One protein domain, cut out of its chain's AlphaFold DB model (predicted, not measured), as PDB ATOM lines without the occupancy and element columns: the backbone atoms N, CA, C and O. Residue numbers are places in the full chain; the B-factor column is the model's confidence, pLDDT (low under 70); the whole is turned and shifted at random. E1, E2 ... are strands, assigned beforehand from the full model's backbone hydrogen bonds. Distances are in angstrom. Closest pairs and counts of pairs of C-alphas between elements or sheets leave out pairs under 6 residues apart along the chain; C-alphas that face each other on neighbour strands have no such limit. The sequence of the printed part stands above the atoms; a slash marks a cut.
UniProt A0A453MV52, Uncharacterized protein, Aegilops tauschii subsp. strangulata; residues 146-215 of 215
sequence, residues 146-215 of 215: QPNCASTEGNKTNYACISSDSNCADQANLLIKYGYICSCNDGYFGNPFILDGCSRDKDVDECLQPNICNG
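AT A GLANCE: This is residues 146 to 215 of the 215 residues of an uncharacterized protein of Aegilops tauschii subsp. strangulata (UniProt A0A453MV52). This model has little regular structure: one short hairpin of strands, E1 and E2, with long loop stretches before and after it, and residues 207 to 215 sticking out as a free tail. Of 70 printed residues, 10 are in named elements, E1 then E2, antiparallel, with no named helix; the class is all strand. The whole is only just loose, close to compact, with a radius of gyration of the C-alphas of 13.8 A, and spans 37 by 24 by 24 A.

IN THESE COORDINATES: Start at C-alpha 146, (81.366, 75.001, 67.869); residues 146 to 165 hold no named element. Find C-alpha 166 at (91.695, 74.544, 81.385); E1 runs to residue 170, 13.4 A. E2, residues 180 to 184, covers 13.5 A and ends at (89.975, 75.583, 84.987).

HOW THE PARTS SIT: E1 and E2 form a hairpin, antiparallel at 149 degrees, through a short link. Look at N 167 and O 183, 2.8 A apart, within hydrogen-bond range. Further on, residues 189 to 190 pair antiparallel with residues 198 to 199.

THE WHOLE: The C-alphas of Leu 174 and Pro 210 are farthest apart, 40.7 A. The printed part has no cut. Confidence is under 70 at residues 152 to 158, 171 to 177 and 202 to 215.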
ATOM      1  N   GLN A 146      81.504  76.437  68.068       80.88
ATOM      2  CA  GLN A 146      81.366  75.001  67.869       80.88
ATOM      3  C   GLN A 146      80.141  74.483  68.637       80.88
ATOM      4  O   GLN A 146      79.737  75.076  69.639       80.88
ATOM      5  N   PRO A 147      79.519  73.379  68.187       78.75
ATOM      6  CA  PRO A 147      78.322  72.852  68.836       78.75
ATOM      7  C   PRO A 147      78.596  72.204  70.202       78.75
ATOM      8  O   PRO A 147      77.679  72.152  71.015       78.75
ATOM      9  N   ASN A 148      79.808  71.686  70.430       80.50
ATOM     10  CA  ASN A 148      80.244  70.982  71.641       80.50
ATOM     11  C   ASN A 148      81.784  70.894  71.688       80.50
ATOM     12  O   ASN A 148      82.455  71.190  70.693       80.50
ATOM     13  N   CYS A 149      82.326  70.428  72.810       82.56
ATOM     14  CA  CYS A 149      83.748  70.185  73.040       82.56
ATOM     15  C   CYS A 149      84.336  69.142  72.088       82.56
ATOM     16  O   CYS A 149      85.432  69.324  71.576       82.56
ATOM     17  N   ALA A 150      83.613  68.064  71.774       76.56
ATOM     18  CA  ALA A 150      84.131  67.047  70.852       76.56
ATOM     19  C   ALA A 150      84.458  67.632  69.461       76.56
ATOM     20  O   ALA A 150      85.373  67.179  68.774       76.56
ATOM     21  N   SER A 151      83.740  68.680  69.051       72.19
ATOM     22  CA  SER A 151      83.969  69.375  67.780       72.19
ATOM     23  C   SER A 151      85.178  70.320  67.814       72.19
ATOM     24  O   SER A 151      85.652  70.733  66.754       72.19
ATOM     25  N   THR A 152      85.706  70.657  68.997       63.03
ATOM     26  CA  THR A 152      86.883  71.528  69.142       63.03
ATOM     27  C   THR A 152      88.205  70.758  69.049       63.03
ATOM     28  O   THR A 152      89.220  71.354  68.685       63.03
ATOM     29  N   GLU A 153      88.206  69.433  69.256       63.72
ATOM     30  CA  GLU A 153      89.419  68.592  69.235       63.72
ATOM     31  C   GLU A 153      90.176  68.634  67.889       63.72
ATOM     32  O   GLU A 153      91.399  68.474  67.851       63.72
ATOM     33  N   GLY A 154      89.473  68.910  66.784       58.97
ATOM     34  CA  GLY A 154      90.047  69.025  65.437       58.97
ATOM     35  C   GLY A 154      90.331  70.453  64.952       58.97
ATOM     36  O   GLY A 154      91.020  70.618  63.946       58.97
ATOM     37  N   ASN A 155      89.826  71.488  65.636       61.28
ATOM     38  CA  ASN A 155      89.861  72.877  65.162       61.28
ATOM     39  C   ASN A 155      90.475  73.827  66.204       61.28
ATOM     40  O   ASN A 155      89.819  74.710  66.752       61.28
ATOM     41  N   LYS A 156      91.774  73.638  66.470       63.47
ATOM     42  CA  LYS A 156      92.523  74.386  67.498       63.47
ATOM     43  C   LYS A 156      92.719  75.875  67.202       63.47
ATOM     44  O   LYS A 156      93.158  76.600  68.084       63.47
ATOM     45  N   THR A 157      92.442  76.343  65.984       65.56
ATOM     46  CA  THR A 157      92.663  77.754  65.621       65.56
ATOM     47  C   THR A 157      91.656  78.704  66.263       65.56
ATOM     48  O   THR A 157      92.004  79.859  66.472       65.56
ATOM     49  N   ASN A 158      90.462  78.220  66.630       69.25
ATOM     50  CA  ASN A 158      89.407  79.023  67.262       69.25
ATOM     51  C   ASN A 158      88.964  78.465  68.625       69.25
ATOM     52  O   ASN A 158      87.889  78.792  69.105       69.25
ATOM     53  N   TYR A 159      89.755  77.591  69.247       77.44
ATOM     54  CA  TYR A 159      89.389  77.024  70.540       77.44
ATOM     55  C   TYR A 159      89.483  78.087  71.641       77.44
ATOM     56  O   TYR A 159      90.535  78.696  71.818       77.44
ATOM     57  N   ALA A 160      88.388  78.313  72.369       84.44
ATOM     58  CA  ALA A 160      88.310  79.403  73.338       84.44
ATOM     59  C   ALA A 160      89.010  79.111  74.680       84.44
ATOM     60  O   ALA A 160      89.421  80.052  75.357       84.44
ATOM     61  N   CYS A 161      89.168  77.840  75.069       86.75
ATOM     62  CA  CYS A 161      89.823  77.468  76.330       86.75
ATOM     63  C   CYS A 161      91.343  77.428  76.128       86.75
ATOM     64  O   CYS A 161      91.931  76.373  75.887       86.75
ATOM     65  N   ILE A 162      91.976  78.598  76.115       87.44
ATOM     66  CA  ILE A 162      93.385  78.724  75.714       87.44
ATOM     67  C   ILE A 162      94.376  78.505  76.862       87.44
ATOM     68  O   ILE A 162      95.567  78.348  76.603       87.44
ATOM     69  N   SER A 163      93.911  78.491  78.114       87.50
ATOM     70  CA  SER A 163      94.768  78.181  79.259       87.50
ATOM     71  C   SER A 163      95.176  76.705  79.253       87.50
ATOM     72  O   SER A 163      94.338  75.819  79.073       87.50
ATOM     73  N   SER A 164      96.461  76.429  79.490       88.06
ATOM     74  CA  SER A 164      97.022  75.069  79.499       88.06
ATOM     75  C   SER A 164      96.354  74.153  80.534       88.06
ATOM     76  O   SER A 164      96.188  72.960  80.286       88.06
ATOM     77  N   ASP A 165      95.931  74.726  81.664       89.06
ATOM     78  CA  ASP A 165      95.248  74.032  82.759       89.06
ATOM     79  C   ASP A 165      93.731  74.296  82.761       89.06
ATOM     80  O   ASP A 165      93.094  74.344  83.814       89.06
ATOM     81  N   SER A 166      93.146  74.469  81.574       87.69
ATOM     82  CA  SER A 166      91.695  74.544  81.385       87.69
ATOM     83  C   SER A 166      91.133  73.324  80.662       87.69
ATOM     84  O   SER A 166      91.816  72.665  79.874       87.69
ATOM     85  N   ASN A 167      89.859  73.043  80.911       86.25
ATOM     86  CA  ASN A 167      89.066  72.071  80.181       86.25
ATOM     87  C   ASN A 167      87.843  72.723  79.535       86.25
ATOM     88  O   ASN A 167      87.330  73.757  79.963       86.25
ATOM     89  N   CYS A 168      87.368  72.058  78.489       85.00
ATOM     90  CA  CYS A 168      86.075  72.322  77.888       85.00
ATOM     91  C   CYS A 168      85.024  71.435  78.553       85.00
ATOM     92  O   CYS A 168      85.253  70.235  78.738       85.00
ATOM     93  N   ALA A 169      83.864  72.008  78.859       82.38
ATOM     94  CA  ALA A 169      82.690  71.264  79.287       82.38
ATOM     95  C   ALA A 169      81.514  71.550  78.350       82.38
ATOM     96  O   ALA A 169      81.172  72.704  78.078       82.38
ATOM     97  N   ASP A 170      80.882  70.480  77.865       77.81
ATOM     98  CA  ASP A 170      79.628  70.595  77.133       77.81
ATOM     99  C   ASP A 170      78.565  71.177  78.055       77.81
ATOM    100  O   ASP A 170      78.467  70.804  79.230       77.81
ATOM    101  N   GLN A 171      77.722  72.052  77.511       69.50
ATOM    102  CA  GLN A 171      76.602  72.579  78.268       69.50
ATOM    103  C   GLN A 171      75.585  71.450  78.501       69.50
ATOM    104  O   GLN A 171      74.708  71.173  77.686       69.50
ATOM    105  N   ALA A 172      75.716  70.767  79.641       56.91
ATOM    106  CA  ALA A 172      74.903  69.606  80.009       56.91
ATOM    107  C   ALA A 172      73.441  69.967  80.331       56.91
ATOM    108  O   ALA A 172      72.606  69.090  80.571       56.91
ATOM    109  N   ASN A 173      73.107  71.260  80.342       56.22
ATOM    110  CA  ASN A 173      71.752  71.718  80.582       56.22
ATOM    111  C   ASN A 173      70.885  71.380  79.358       56.22
ATOM    112  O   ASN A 173      71.036  71.979  78.297       56.22
ATOM    113  N   LEU A 174      69.952  70.430  79.507       49.81
ATOM    114  CA  LEU A 174      69.136  69.826  78.432       49.81
ATOM    115  C   LEU A 174      68.370  70.823  77.534       49.81
ATOM    116  O   LEU A 174      67.852  70.428  76.484       49.81
ATOM    117  N   LEU A 175      68.276  72.088  77.952       53.41
ATOM    118  CA  LEU A 175      67.595  73.185  77.265       53.41
ATOM    119  C   LEU A 175      68.546  74.072  76.438       53.41
ATOM    120  O   LEU A 175      68.103  74.645  75.446       53.41
ATOM    121  N   ILE A 176      69.843  74.125  76.770       57.53
ATOM    122  CA  ILE A 176      70.892  74.768  75.960       57.53
ATOM    123  C   ILE A 176      71.734  73.648  75.340       57.53
ATOM    124  O   ILE A 176      72.801  73.302  75.823       57.53
ATOM    125  N   LYS A 177      71.235  73.047  74.256       56.22
ATOM    126  CA  LYS A 177      71.922  71.942  73.552       56.22
ATOM    127  C   LYS A 177      73.059  72.393  72.629       56.22
ATOM    128  O   LYS A 177      73.467  71.629  71.759       56.22
ATOM    129  N   TYR A 178      73.483  73.649  72.724       73.50
ATOM    130  CA  TYR A 178      74.381  74.245  71.747       73.50
ATOM    131  C   TYR A 178      75.477  75.044  72.439       73.50
ATOM    132  O   TYR A 178      75.197  75.994  73.176       73.50
ATOM    133  N   GLY A 179      76.718  74.662  72.158       81.50
ATOM    134  CA  GLY A 179      77.910  75.316  72.665       81.50
ATOM    135  C   GLY A 179      78.562  74.596  73.840       81.50
ATOM    136  O   GLY A 179      78.123  73.537  74.289       81.50
ATOM    137  N   TYR A 180      79.629  75.211  74.326       82.38
ATOM    138  CA  TYR A 180      80.438  74.739  75.441       82.38
ATOM    139  C   TYR A 180      80.848  75.907  76.336       82.38
ATOM    140  O   TYR A 180      80.687  77.078  75.975       82.38
ATOM    141  N   ILE A 181      81.383  75.582  77.503       84.50
ATOM    142  CA  ILE A 181      82.048  76.527  78.395       84.50
ATOM    143  C   ILE A 181      83.479  76.062  78.650       84.50
ATOM    144  O   ILE A 181      83.812  74.894  78.435       84.50
ATOM    145  N   CYS A 182      84.319  76.982  79.107       85.06
ATOM    146  CA  CYS A 182      85.656  76.665  79.584       85.06
ATOM    147  C   CYS A 182      85.696  76.824  81.097       85.06
ATOM    148  O   CYS A 182      85.153  77.791  81.632       85.06
ATOM    149  N   SER A 183      86.374  75.905  81.764       85.00
ATOM    150  CA  SER A 183      86.657  75.955  83.196       85.00
ATOM    151  C   SER A 183      88.126  75.639  83.431       85.00
ATOM    152  O   SER A 183      88.777  75.022  82.589       85.00
ATOM    153  N   CYS A 184      88.680  76.088  84.552       87.00
ATOM    154  CA  CYS A 184      89.975  75.583  84.987       87.00
ATOM    155  C   CYS A 184      89.826  74.131  85.462       87.00
ATOM    156  O   CYS A 184      88.771  73.734  85.959       87.00
ATOM    157  N   ASN A 185      90.876  73.333  85.282       87.88
ATOM    158  CA  ASN A 185      90.917  71.954  85.754       87.88
ATOM    159  C   ASN A 185      90.794  71.884  87.283       87.88
ATOM    160  O   ASN A 185      91.135  72.832  87.989       87.88
ATOM    161  N   ASP A 186      90.389  70.724  87.803       85.25
ATOM    162  CA  ASP A 186      90.281  70.495  89.246       85.25
ATOM    163  C   ASP A 186      91.570  70.899  89.989       85.25
ATOM    164  O   ASP A 186      92.666  70.402  89.709       85.25
ATOM    165  N   GLY A 187      91.432  71.800  90.965       83.31
ATOM    166  CA  GLY A 187      92.552  72.341  91.743       83.31
ATOM    167  C   GLY A 187      93.254  73.555  91.123       83.31
ATOM    168  O   GLY A 187      94.251  74.003  91.690       83.31
ATOM    169  N   TYR A 188      92.744  74.084  90.009       84.06
ATOM    170  CA  TYR A 188      93.172  75.335  89.386       84.06
ATOM    171  C   TYR A 188      92.037  76.367  89.402       84.06
ATOM    172  O   TYR A 188      90.864  76.019  89.295       84.06
ATOM    173  N   PHE A 189      92.407  77.639  89.500       82.19
ATOM    174  CA  PHE A 189      91.527  78.793  89.661       82.19
ATOM    175  C   PHE A 189      91.951  79.914  88.705       82.19
ATOM    176  O   PHE A 189      93.116  79.972  88.302       82.19
ATOM    177  N   GLY A 190      91.023  80.809  88.357       83.75
ATOM    178  CA  GLY A 190      91.276  81.964  87.491       83.75
ATOM    179  C   GLY A 190      90.494  81.921  86.177       83.75
ATOM    180  O   GLY A 190      89.383  81.391  86.115       83.75
ATOM    181  N   ASN A 191      91.064  82.502  85.118       85.00
ATOM    182  CA  ASN A 191      90.370  82.721  83.852       85.00
ATOM    183  C   ASN A 191      90.853  81.751  82.749       85.00
ATOM    184  O   ASN A 191      91.957  81.919  82.225       85.00
ATOM    185  N   PRO A 192      90.034  80.770  82.323       86.44
ATOM    186  CA  PRO A 192      90.429  79.784  81.310       86.44
ATOM    187  C   PRO A 192      90.540  80.356  79.883       86.44
ATOM    188  O   PRO A 192      91.074  79.688  78.995       86.44
ATOM    189  N   PHE A 193      90.063  81.585  79.657       85.94
ATOM    190  CA  PHE A 193      90.122  82.298  78.375       85.94
ATOM    191  C   PHE A 193      91.419  83.086  78.175       85.94
ATOM    192  O   PHE A 193      91.607  83.691  77.120       85.94
ATOM    193  N   ILE A 194      92.304  83.103  79.173       86.06
ATOM    194  CA  ILE A 194      93.591  83.798  79.136       86.06
ATOM    195  C   ILE A 194      94.704  82.751  79.111       86.06
ATOM    196  O   ILE A 194      94.637  81.744  79.816       86.06
ATOM    197  N   LEU A 195      95.733  82.973  78.289       86.50
ATOM    198  CA  LEU A 195      96.910  82.105  78.270       86.50
ATOM    199  C   LEU A 195      97.548  82.091  79.668       86.50
ATOM    200  O   LEU A 195      97.805  83.153  80.228       86.50
ATOM    201  N   ASP A 196      97.759  80.896  80.223       86.75
ATOM    202  CA  ASP A 196      98.225  80.679  81.603       86.75
ATOM    203  C   ASP A 196      97.349  81.353  82.685       86.75
ATOM    204  O   ASP A 196      97.808  81.645  83.787       86.75
ATOM    205  N   GLY A 197      96.066  81.593  82.387       85.56
ATOM    206  CA  GLY A 197      95.117  82.221  83.309       85.56
ATOM    207  C   GLY A 197      94.547  81.286  84.381       85.56
ATOM    208  O   GLY A 197      93.907  81.767  85.312       85.56
ATOM    209  N   CYS A 198      94.782  79.973  84.275       88.12
ATOM    210  CA  CYS A 198      94.442  79.000  85.317       88.12
ATOM    211  C   CYS A 198      95.688  78.674  86.138       88.12
ATOM    212  O   CYS A 198      96.692  78.236  85.582       88.12
ATOM    213  N   SER A 199      95.617  78.828  87.458       85.81
ATOM    214  CA  SER A 199      96.741  78.554  88.356       85.81
ATOM    215  C   SER A 199      96.287  77.843  89.632       85.81
ATOM    216  O   SER A 199      95.119  77.897  90.002       85.81
ATOM    217  N   ARG A 200      97.205  77.170  90.330       82.81
ATOM    218  CA  ARG A 200      96.897  76.526  91.622       82.81
ATOM    219  C   ARG A 200      96.806  77.511  92.786       82.81
ATOM    220  O   ARG A 200      96.303  77.145  93.849       82.81
ATOM    221  N   ASP A 201      97.294  78.731  92.596       76.56
ATOM    222  CA  ASP A 201      97.245  79.771  93.609       76.56
ATOM    223  C   ASP A 201      95.867  80.435  93.557       76.56
ATOM    224  O   ASP A 201      95.451  80.970  92.532       76.56
ATOM    225  N   LYS A 202      95.133  80.388  94.673       58.97
ATOM    226  CA  LYS A 202      93.805  81.015  94.793       58.97
ATOM    227  C   LYS A 202      93.846  82.548  94.755       58.97
ATOM    228  O   LYS A 202      92.802  83.169  94.608       58.97
ATOM    229  N   ASP A 203      95.042  83.125  94.868       52.62
ATOM    230  CA  ASP A 203      95.318  84.563  94.856       52.62
ATOM    231  C   ASP A 203      95.858  85.021  93.488       52.62
ATOM    232  O   ASP A 203      96.812  85.800  93.411       52.62
ATOM    233  N   VAL A 204      95.272  84.549  92.381       53.03
ATOM    234  CA  VAL A 204      95.427  85.271  91.108       53.03
ATOM    235  C   VAL A 204      94.566  86.522  91.215       53.03
ATOM    236  O   VAL A 204      93.421  86.559  90.779       53.03
ATOM    237  N   ASP A 205      95.114  87.548  91.857       49.16
ATOM    238  CA  ASP A 205      94.599  88.900  91.732       49.16
ATOM    239  C   ASP A 205      94.735  89.275  90.249       49.16
ATOM    240  O   ASP A 205      95.840  89.475  89.734       49.16
ATOM    241  N   GLU A 206      93.607  89.297  89.534       49.22
ATOM    242  CA  GLU A 206      93.499  89.647  88.110       49.22
ATOM    243  C   GLU A 206      94.124  91.029  87.812       49.22
ATOM    244  O   GLU A 206      94.443  91.345  86.664       49.22
ATOM    245  N   CYS A 207      94.385  91.822  88.860       52.47
ATOM    246  CA  CYS A 207      95.048  93.120  88.818       52.47
ATOM    247  C   CYS A 207      96.588  93.069  88.839       52.47
ATOM    248  O   CYS A 207      97.229  94.107  88.656       52.47
ATOM    249  N   LEU A 208      97.218  91.908  89.058       48.50
ATOM    250  CA  LEU A 208      98.684  91.788  89.115       48.50
ATOM    251  C   LEU A 208      99.345  91.630  87.737       48.50
ATOM    252  O   LEU A 208     100.574  91.673  87.645       48.50
ATOM    253  N   GLN A 209      98.568  91.499  86.656       48.88
ATOM    254  CA  GLN A 209      99.111  91.610  85.304       48.88
ATOM    255  C   GLN A 209      99.234  93.094  84.913       48.88
ATOM    256  O   GLN A 209      98.219  93.788  84.785       48.88
ATOM    257  N   PRO A 210     100.457  93.623  84.695       39.16
ATOM    258  CA  PRO A 210     100.613  95.005  84.274       39.16
ATOM    259  C   PRO A 210      99.971  95.162  82.887       39.16
ATOM    260  O   PRO A 210     100.426  94.535  81.931       39.16
ATOM    261  N   ASN A 211      98.937  96.016  82.814       46.06
ATOM    262  CA  ASN A 211      98.163  96.471  81.638       46.06
ATOM    263  C   ASN A 211      96.720  95.942  81.451       46.06
ATOM    264  O   ASN A 211      96.147  96.231  80.402       46.06
ATOM    265  N   ILE A 212      96.103  95.231  82.406       51.94
ATOM    266  CA  ILE A 212      94.749  94.656  82.187       51.94
ATOM    267  C   ILE A 212      93.612  95.368  82.948       51.94
ATOM    268  O   ILE A 212      92.458  95.261  82.545       51.94
ATOM    269  N   CYS A 213      93.894  96.213  83.942       39.88
ATOM    270  CA  CYS A 213      92.839  96.976  84.624       39.88
ATOM    271  C   CYS A 213      92.731  98.416  84.100       39.88
ATOM    272  O   CYS A 213      93.576  99.257  84.402       39.88
ATOM    273  N   ASN A 214      91.656  98.715  83.365       34.62
ATOM    274  CA  ASN A 214      91.149 100.077  83.172       34.62
ATOM    275  C   ASN A 214      89.680 100.140  83.615       34.62
ATOM    276  O   ASN A 214      88.795  99.814  82.824       34.62
ATOM    277  N   GLY A 215      89.460 100.651  84.832       35.09
ATOM    278  CA  GLY A 215      88.186 101.227  85.284       35.09
ATOM    279  C   GLY A 215      87.344 100.340  86.177       35.09
ATOM    280  O   GLY A 215      86.542  99.570  85.614       35.09
TER     281      GLY A 215